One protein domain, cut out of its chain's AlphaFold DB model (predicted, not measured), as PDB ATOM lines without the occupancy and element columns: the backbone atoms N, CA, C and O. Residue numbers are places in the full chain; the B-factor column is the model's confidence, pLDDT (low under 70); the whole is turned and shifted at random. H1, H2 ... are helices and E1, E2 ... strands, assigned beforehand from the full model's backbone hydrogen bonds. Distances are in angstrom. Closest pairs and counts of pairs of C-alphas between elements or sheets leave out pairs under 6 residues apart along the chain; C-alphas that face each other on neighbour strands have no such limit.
ATOM      1  N   ASP A 144     228.767 159.549 185.138       87.62
ATOM      2  CA  ASP A 144     228.458 159.024 186.470       87.62
ATOM      3  C   ASP A 144     228.682 160.112 187.531       87.62
ATOM      4  O   ASP A 144     229.804 160.325 188.016       87.62
ATOM      5  N   GLU A 145     227.617 160.831 187.894       86.56
ATOM      6  CA  GLU A 145     227.723 161.897 188.892       86.56
ATOM      7  C   GLU A 145     228.042 161.353 190.290       86.56
ATOM      8  O   GLU A 145     228.686 162.048 191.085       86.56
ATOM      9  N   CYS A 146     227.652 160.108 190.592       87.00
ATOM     10  CA  CYS A 146     227.964 159.461 191.865       87.00
ATOM     11  C   CYS A 146     229.472 159.224 192.004       87.00
ATOM     12  O   CYS A 146     230.065 159.612 193.016       87.00
ATOM     13  N   ALA A 147     230.100 158.649 190.977       85.62
ATOM     14  CA  ALA A 147     231.537 158.399 190.948       85.62
ATOM     15  C   ALA A 147     232.339 159.707 190.955       85.62
ATOM     16  O   ALA A 147     233.360 159.818 191.643       85.62
ATOM     17  N   LEU A 148     231.863 160.729 190.234       82.12
ATOM     18  CA  LEU A 148     232.498 162.044 190.253       82.12
ATOM     19  C   LEU A 148     232.451 162.665 191.650       82.12
ATOM     20  O   LEU A 148     233.469 163.166 192.136       82.12
ATOM     21  N   ALA A 149     231.293 162.620 192.309       78.00
ATOM     22  CA  ALA A 149     231.158 163.122 193.664       78.00
ATOM     23  C   ALA A 149     232.102 162.376 194.616       78.00
ATOM     24  O   ALA A 149     232.866 163.015 195.335       78.00
ATOM     25  N   GLU A 150     232.127 161.043 194.584       78.06
ATOM     26  CA  GLU A 150     233.017 160.238 195.427       78.06
ATOM     27  C   GLU A 150     234.502 160.580 195.214       78.06
ATOM     28  O   GLU A 150     235.236 160.798 196.184       78.06
ATOM     29  N   ALA A 151     234.934 160.727 193.958       75.94
ATOM     30  CA  ALA A 151     236.303 161.113 193.621       75.94
ATOM     31  C   ALA A 151     236.683 162.496 194.184       75.94
ATOM     32  O   ALA A 151     237.824 162.707 194.617       75.94
ATOM     33  N   LEU A 152     235.733 163.435 194.229       70.25
ATOM     34  CA  LEU A 152     235.921 164.746 194.856       70.25
ATOM     35  C   LEU A 152     236.065 164.647 196.379       70.25
ATOM     36  O   LEU A 152     236.941 165.304 196.952       70.25
ATOM     37  N   PHE A 153     235.267 163.800 197.036       66.19
ATOM     38  CA  PHE A 153     235.375 163.574 198.483       66.19
ATOM     39  C   PHE A 153     236.680 162.865 198.866       66.19
ATOM     40  O   PHE A 153     237.312 163.244 199.857       66.19
ATOM     41  N   ALA A 154     237.134 161.887 198.080       63.56
ATOM     42  CA  ALA A 154     238.363 161.140 198.355       63.56
ATOM     43  C   ALA A 154     239.617 162.037 198.357       63.56
ATOM     44  O   ALA A 154     240.496 161.878 199.208       63.56
ATOM     45  N   ARG A 155     239.682 163.040 197.468       59.78
ATOM     46  CA  ARG A 155     240.836 163.952 197.346       59.78
ATOM     47  C   ARG A 155     241.081 164.834 198.576       59.78
ATOM     48  O   ARG A 155     242.218 165.256 198.790       59.78
ATOM     49  N   ARG A 156     240.071 165.088 199.420       58.06
ATOM     50  CA  ARG A 156     240.227 165.934 200.621       58.06
ATOM     51  C   ARG A 156     240.921 165.240 201.797       58.06
ATOM     52  O   ARG A 156     241.474 165.936 202.641       58.06
ATOM     53  N   ARG A 157     240.987 163.901 201.847       53.50
ATOM     54  CA  ARG A 157     241.717 163.194 202.924       53.50
ATOM     55  C   ARG A 157     243.247 163.334 202.843       53.50
ATOM     56  O   ARG A 157     243.914 163.008 203.817       53.50
ATOM     57  N   SER A 158     243.800 163.851 201.739       54.69
ATOM     58  CA  SER A 158     245.258 163.986 201.552       54.69
ATOM     59  C   SER A 158     245.804 165.414 201.513       54.69
ATOM     60  O   SER A 158     247.021 165.581 201.553       54.69
ATOM     61  N   ARG A 159     244.974 166.460 201.437       54.34
ATOM     62  CA  ARG A 159     245.451 167.853 201.447       54.34
ATOM     63  C   ARG A 159     244.542 168.694 202.329       54.34
ATOM     64  O   ARG A 159     243.393 168.941 201.975       54.34
ATOM     65  N   GLY A 160     245.069 169.137 203.469       54.53
ATOM     66  CA  GLY A 160     244.435 170.180 204.265       54.53
ATOM     67  C   GLY A 160     244.137 171.398 203.385       54.53
ATOM     68  O   GLY A 160     245.023 171.881 202.686       54.53
ATOM     69  N   SER A 161     242.877 171.837 203.398       56.38
ATOM     70  CA  SER A 161     242.359 173.065 202.780       56.38
ATOM     71  C   SER A 161     242.793 173.352 201.338       56.38
ATOM     72  O   SER A 161     243.631 174.206 201.069       56.38
ATOM     73  N   GLY A 162     242.109 172.718 200.385       51.19
ATOM     74  CA  GLY A 162     242.001 173.215 199.014       51.19
ATOM     75  C   GLY A 162     240.597 172.959 198.473       51.19
ATOM     76  O   GLY A 162     240.214 171.808 198.271       51.19
ATOM     77  N   HIS A 163     239.810 174.018 198.257       53.69
ATOM     78  CA  HIS A 163     238.533 173.934 197.545       53.69
ATOM     79  C   HIS A 163     238.806 173.630 196.063       53.69
ATOM     80  O   HIS A 163     239.072 174.538 195.282       53.69
ATOM     81  N   SER A 164     238.769 172.356 195.665       46.66
ATOM     82  CA  SER A 164     238.764 171.975 194.249       46.66
ATOM     83  C   SER A 164     237.329 171.891 193.740       46.66
ATOM     84  O   SER A 164     236.619 170.932 194.030       46.66
ATOM     85  N   THR A 165     236.910 172.889 192.967       48.50
ATOM     86  CA  THR A 165     235.705 172.825 192.135       48.50
ATOM     87  C   THR A 165     236.068 172.141 190.821       48.50
ATOM     88  O   THR A 165     236.848 172.690 190.043       48.50
ATOM     89  N   VAL A 166     235.542 170.942 190.571       49.84
ATOM     90  CA  VAL A 166     235.604 170.327 189.238       49.84
ATOM     91  C   VAL A 166     234.343 170.735 188.500       49.84
ATOM     92  O   VAL A 166     233.234 170.457 188.949       49.84
ATOM     93  N   LEU A 167     234.519 171.434 187.382       49.00
ATOM     94  CA  LEU A 167     233.427 171.687 186.456       49.00
ATOM     95  C   LEU A 167     233.124 170.372 185.733       49.00
ATOM     96  O   LEU A 167     234.042 169.739 185.210       49.00
ATOM     97  N   LEU A 168     231.843 169.994 185.659       51.22
ATOM     98  CA  LEU A 168     231.340 168.795 184.959       51.22
ATOM     99  C   LEU A 168     231.755 168.707 183.473       51.22
ATOM    100  O   LEU A 168     231.550 167.681 182.842       51.22
ATOM    101  N   ASN A 169     232.392 169.751 182.933       42.88
ATOM    102  CA  ASN A 169     232.885 169.838 181.560       42.88
ATOM    103  C   ASN A 169     234.415 169.653 181.431       42.88
ATOM    104  O   ASN A 169     235.004 170.094 180.448       42.88
ATOM    105  N   GLY A 170     235.094 169.051 182.417       48.03
ATOM    106  CA  GLY A 170     236.522 168.703 182.307       48.03
ATOM    107  C   GLY A 170     237.510 169.869 182.472       48.03
ATOM    108  O   GLY A 170     238.687 169.733 182.139       48.03
ATOM    109  N   GLY A 171     237.066 171.010 183.005       49.44
ATOM    110  CA  GLY A 171     237.921 172.165 183.304       49.44
ATOM    111  C   GLY A 171     238.425 172.176 184.751       49.44
ATOM    112  O   GLY A 171     237.645 171.999 185.688       49.44
ATOM    113  N   ILE A 185     228.130 171.454 195.126       51.88
ATOM    114  CA  ILE A 185     229.273 170.717 195.708       51.88
ATOM    115  C   ILE A 185     230.072 171.630 196.654       51.88
ATOM    116  O   ILE A 185     231.302 171.717 196.568       51.88
ATOM    117  N   ASP A 186     229.390 172.343 197.559       46.81
ATOM    118  CA  ASP A 186     230.090 172.907 198.715       46.81
ATOM    119  C   ASP A 186     230.490 171.738 199.622       46.81
ATOM    120  O   ASP A 186     229.706 171.144 200.355       46.81
ATOM    121  N   SER A 187     231.739 171.329 199.437       50.22
ATOM    122  CA  SER A 187     232.308 170.048 199.840       50.22
ATOM    123  C   SER A 187     232.786 170.055 201.294       50.22
ATOM    124  O   SER A 187     233.744 169.366 201.652       50.22
ATOM    125  N   THR A 188     232.146 170.851 202.151       49.81
ATOM    126  CA  THR A 188     232.489 170.924 203.575       49.81
ATOM    127  C   THR A 188     231.803 169.871 204.427       49.81
ATOM    128  O   THR A 188     232.356 169.548 205.473       49.81
ATOM    129  N   ALA A 189     230.739 169.217 203.953       52.88
ATOM    130  CA  ALA A 189     230.356 167.928 204.508       52.88
ATOM    131  C   ALA A 189     229.417 167.143 203.584       52.88
ATOM    132  O   ALA A 189     228.401 167.653 203.140       52.88
ATOM    133  N   GLY A 190     229.799 165.892 203.327       59.25
ATOM    134  CA  GLY A 190     228.958 164.829 202.792       59.25
ATOM    135  C   GLY A 190     228.505 164.932 201.320       59.25
ATOM    136  O   GLY A 190     228.384 165.996 200.726       59.25
ATOM    137  N   GLY A 191     228.343 163.744 200.736       72.81
ATOM    138  CA  GLY A 191     228.167 163.424 199.318       72.81
ATOM    139  C   GLY A 191     227.091 164.169 198.523       72.81
ATOM    140  O   GLY A 191     226.247 164.871 199.064       72.81
ATOM    141  N   LEU A 192     227.025 163.834 197.230       81.06
ATOM    142  CA  LEU A 192     225.935 164.165 196.297       81.06
ATOM    143  C   LEU A 192     224.518 163.924 196.860       81.06
ATOM    144  O   LEU A 192     223.595 164.684 196.590       81.06
ATOM    145  N   CYS A 193     224.366 162.856 197.648       86.62
ATOM    146  CA  CYS A 193     223.123 162.430 198.303       86.62
ATOM    147  C   CYS A 193     223.205 162.492 199.830       86.62
ATOM    148  O   CYS A 193     222.476 161.806 200.544       86.62
ATOM    149  N   SER A 194     224.186 163.219 200.345       82.50
ATOM    150  CA  SER A 194     224.443 163.354 201.770       82.50
ATOM    151  C   SER A 194     224.996 164.744 202.082       82.50
ATOM    152  O   SER A 194     226.019 164.849 202.738       82.50
ATOM    153  N   PRO A 195     224.362 165.829 201.611       70.12
ATOM    154  CA  PRO A 195     224.851 167.165 201.856       70.12
ATOM    155  C   PRO A 195     224.808 167.433 203.361       70.12
ATOM    156  O   PRO A 195     223.856 167.075 204.063       70.12
ATOM    157  N   TYR A 196     225.862 168.076 203.835       67.12
ATOM    158  CA  TYR A 196     226.165 168.450 205.210       67.12
ATOM    159  C   TYR A 196     226.619 167.334 206.164       67.12
ATOM    160  O   TYR A 196     227.254 167.682 207.151       67.12
ATOM    161  N   GLU A 197     226.369 166.038 205.912       68.31
ATOM    162  CA  GLU A 197     226.827 164.913 206.766       68.31
ATOM    163  C   GLU A 197     226.804 163.564 206.025       68.31
ATOM    164  O   GLU A 197     225.962 163.349 205.163       68.31
ATOM    165  N   ILE A 198     227.673 162.610 206.392       74.31
ATOM    166  CA  ILE A 198     227.680 161.251 205.811       74.31
ATOM    167  C   ILE A 198     226.434 160.470 206.267       74.31
ATOM    168  O   ILE A 198     226.099 160.478 207.446       74.31
ATOM    169  N   GLY A 199     225.797 159.731 205.350       76.50
ATOM    170  CA  GLY A 199     224.791 158.714 205.695       76.50
ATOM    171  C   GLY A 199     223.327 159.127 205.522       76.50
ATOM    172  O   GLY A 199     222.436 158.379 205.925       76.50
ATOM    173  N   ARG A 200     223.046 160.276 204.893       84.25
ATOM    174  CA  ARG A 200     221.666 160.729 204.619       84.25
ATOM    175  C   ARG A 200     221.041 160.085 203.384       84.25
ATOM    176  O   ARG A 200     219.827 160.160 203.216       84.25
ATOM    177  N   GLY A 201     221.835 159.440 202.536       86.38
ATOM    178  CA  GLY A 201     221.329 158.744 201.362       86.38
ATOM    179  C   GLY A 201     222.412 158.099 200.510       86.38
ATOM    180  O   GLY A 201     223.589 158.460 200.579       86.38
ATOM    181  N   VAL A 202     221.988 157.139 199.693       87.56
ATOM    182  CA  VAL A 202     222.827 156.417 198.733       87.56
ATOM    183  C   VAL A 202     222.608 156.998 197.341       87.56
ATOM    184  O   VAL A 202     221.468 157.165 196.903       87.56
ATOM    185  N   CYS A 203     223.700 157.308 196.646       89.12
ATOM    186  CA  CYS A 203     223.649 157.799 195.274       89.12
ATOM    187  C   CYS A 203     223.437 156.660 194.282       89.12
ATOM    188  O   CYS A 203     224.059 155.607 194.407       89.12
ATOM    189  N   VAL A 204     222.572 156.888 193.293       90.81
ATOM    190  CA  VAL A 204     222.347 155.960 192.186       90.81
ATOM    191  C   VAL A 204     222.398 156.719 190.866       90.81
ATOM    192  O   VAL A 204     221.542 157.571 190.610       90.81
ATOM    193  N   ASN A 205     223.373 156.367 190.029       88.81
ATOM    194  CA  ASN A 205     223.523 156.922 188.690       88.81
ATOM    195  C   ASN A 205     222.378 156.463 187.769       88.81
ATOM    196  O   ASN A 205     221.873 155.339 187.889       88.81
ATOM    197  N   THR A 206     221.951 157.329 186.859       91.31
ATOM    198  CA  THR A 206     220.913 157.057 185.858       91.31
ATOM    199  C   THR A 206     221.310 157.664 184.511       91.31
ATOM    200  O   THR A 206     222.034 158.641 184.482       91.31
ATOM    201  N   PRO A 207     220.821 157.162 183.369       93.50
ATOM    202  CA  PRO A 207     221.195 157.750 182.083       93.50
ATOM    203  C   PRO A 207     220.824 159.242 181.983       93.50
ATOM    204  O   PRO A 207     219.642 159.597 181.973       93.50
ATOM    205  N   GLY A 208     221.834 160.103 181.895       87.75
ATOM    206  CA  GLY A 208     221.755 161.556 181.823       87.75
ATOM    207  C   GLY A 208     221.491 162.267 183.152       87.75
ATOM    208  O   GLY A 208     221.157 163.455 183.119       87.75
ATOM    209  N   SER A 209     221.530 161.572 184.295       88.75
ATOM    210  CA  SER A 209     221.250 162.170 185.606       88.75
ATOM    211  C   SER A 209     221.588 161.242 186.778       88.75
ATOM    212  O   SER A 209     222.012 160.111 186.623       88.75
ATOM    213  N   TYR A 210     221.195 161.616 187.988       88.69
ATOM    214  CA  TYR A 210     221.271 160.746 189.157       88.69
ATOM    215  C   TYR A 210     220.045 160.917 190.041       88.69
ATOM    216  O   TYR A 210     219.292 161.892 189.958       88.69
ATOM    217  N   ARG A 211     219.867 159.967 190.956       88.12
ATOM    218  CA  ARG A 211     218.912 160.096 192.055       88.12
ATOM    219  C   ARG A 211     219.537 159.685 193.375       88.12
ATOM    220  O   ARG A 211     220.485 158.902 193.423       88.12
ATOM    221  N   CYS A 212     218.937 160.169 194.449       89.88
ATOM    222  CA  CYS A 212     219.330 159.831 195.802       89.88
ATOM    223  C   CYS A 212     218.266 158.955 196.451       89.88
ATOM    224  O   CYS A 212     217.098 159.331 196.512       89.88
ATOM    225  N   ASN A 213     218.675 157.785 196.937       87.62
ATOM    226  CA  ASN A 213     217.842 156.981 197.815       87.62
ATOM    227  C   ASN A 213     218.097 157.430 199.255       87.62
ATOM    228  O   ASN A 213     219.131 157.091 199.834       87.62
ATOM    229  N   CYS A 214     217.207 158.262 199.791       87.25
ATOM    230  CA  CYS A 214     217.406 158.873 201.099       87.25
ATOM    231  C   CYS A 214     217.162 157.889 202.243       87.25
ATOM    232  O   CYS A 214     216.252 157.062 202.200       87.25
ATOM    233  N   SER A 215     217.989 158.006 203.278       88.06
ATOM    234  CA  SER A 215     217.816 157.308 204.547       88.06
ATOM    235  C   SER A 215     216.528 157.770 205.234       88.06
ATOM    236  O   SER A 215     216.038 158.875 204.992       88.06
ATOM    237  N   LEU A 216     215.990 156.936 206.130       84.06
ATOM    238  CA  LEU A 216     214.810 157.287 206.922       84.06
ATOM    239  C   LEU A 216     215.026 158.622 207.649       84.06
ATOM    240  O   LEU A 216     216.061 158.840 208.275       84.06
ATOM    241  N   GLY A 217     214.039 159.511 207.544       81.44
ATOM    242  CA  GLY A 217     214.098 160.847 208.139       81.44
ATOM    243  C   GLY A 217     214.801 161.889 207.273       81.44
ATOM    244  O   GLY A 217     215.020 163.008 207.734       81.44
ATOM    245  N   PHE A 218     215.134 161.563 206.021       85.44
ATOM    246  CA  PHE A 218     215.701 162.506 205.059       85.44
ATOM    247  C   PHE A 218     214.943 162.486 203.732       85.44
ATOM    248  O   PHE A 218     214.432 161.460 203.291       85.44
ATOM    249  N   GLY A 219     214.881 163.646 203.086       83.38
ATOM    250  CA  GLY A 219     214.177 163.850 201.826       83.38
ATOM    251  C   GLY A 219     214.790 164.964 200.981       83.38
ATOM    252  O   GLY A 219     215.816 165.558 201.324       83.38
ATOM    253  N   GLY A 220     214.143 165.253 199.854       83.44
ATOM    254  CA  GLY A 220     214.644 166.190 198.852       83.44
ATOM    255  C   GLY A 220     215.563 165.522 197.827       83.44
ATOM    256  O   GLY A 220     215.972 164.374 197.980       83.44
ATOM    257  N   ARG A 221     215.886 166.254 196.752       84.88
ATOM    258  CA  ARG A 221     216.666 165.736 195.610       84.88
ATOM    259  C   ARG A 221     218.034 165.171 196.014       84.88
ATOM    260  O   ARG A 221     218.522 164.254 195.366       84.88
ATOM    261  N   HIS A 222     218.626 165.712 197.076       85.12
ATOM    262  CA  HIS A 222     219.938 165.336 197.592       85.12
ATOM    263  C   HIS A 222     219.878 164.816 199.027       85.12
ATOM    264  O   HIS A 222     220.917 164.707 199.655       85.12
ATOM    265  N   CYS A 223     218.702 164.495 199.574       87.75
ATOM    266  CA  CYS A 223     218.556 164.142 200.995       87.75
ATOM    267  C   CYS A 223     218.953 165.289 201.947       87.75
ATOM    268  O   CYS A 223     219.441 165.065 203.055       87.75
ATOM    269  N   GLN A 224     218.774 166.536 201.497       85.12
ATOM    270  CA  GLN A 224     219.131 167.738 202.250       85.12
ATOM    271  C   GLN A 224     218.097 168.131 203.306       85.12
ATOM    272  O   GLN A 224     218.427 168.855 204.242       85.12
ATOM    273  N   THR A 225     216.844 167.696 203.154       83.31
ATOM    274  CA  THR A 225     215.773 168.062 204.083       83.31
ATOM    275  C   THR A 225     215.633 166.985 205.145       83.31
ATOM    276  O   THR A 225     215.441 165.818 204.807       83.31
ATOM    277  N   LYS A 226     215.675 167.368 206.421       83.06
ATOM    278  CA  LYS A 226     215.295 166.478 207.520       83.06
ATOM    279  C   LYS A 226     213.772 166.366 207.549       83.06
ATOM    280  O   LYS A 226     213.082 167.380 207.584       83.06
ATOM    281  N   VAL A 227     213.265 165.145 207.503       84.81
ATOM    282  CA  VAL A 227     211.840 164.823 207.576       84.81
ATOM    283  C   VAL A 227     211.572 164.316 208.987       84.81
ATOM    284  O   VAL A 227     212.021 163.233 209.351       84.81
TER     285      VAL A 227
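AT A GLANCE: This is residues 144 to 171 and 185 to 227 of the 262 residues of an uncharacterized protein of Echinostoma caproni (UniProt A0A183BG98). This flat model has little regular structure: a two-stranded hairpin, E1 and E2, with the first part of one helix, H1, beside it and loops making up the rest. Residues 157 to 162 stick out. The printed part has 71 residues, 23 of them in named elements, in the order H1, E1, E2; the class is mixed, the sheet antiparallel. It is compact, with a radius of gyration of the C-alphas of 12.4 A and spans of 33 by 29 by 14 A.

IN THESE COORDINATES: E1, residues 201 to 206, is 15.6 A long and begins at C-alpha 201 (221.329, 158.744, 201.362). E2, residues 209 to 214, measures 16.3 A. H1, residues 145 to 155, measures 15.7 A and ends at C-alpha 155 (240.836, 163.952, 197.346).

HOW THE PARTS SIT: E1 and E2 form a hairpin with a tight link; N 204 and O 211 are 2.9 A apart, within hydrogen-bond range. The closest C-alphas of H1 and E1, Cys 146 and Cys 203, are 5.7 A apart. In H1 every O i to N i+4 pair is within hydrogen-bond range.

THE WHOLE: Residues 172 to 184 are not printed; C-alphas 171 and 185 are 15.2 A apart. pLDDT is under 70 in residues 153 to 171, 185 to 190 and 196 to 197.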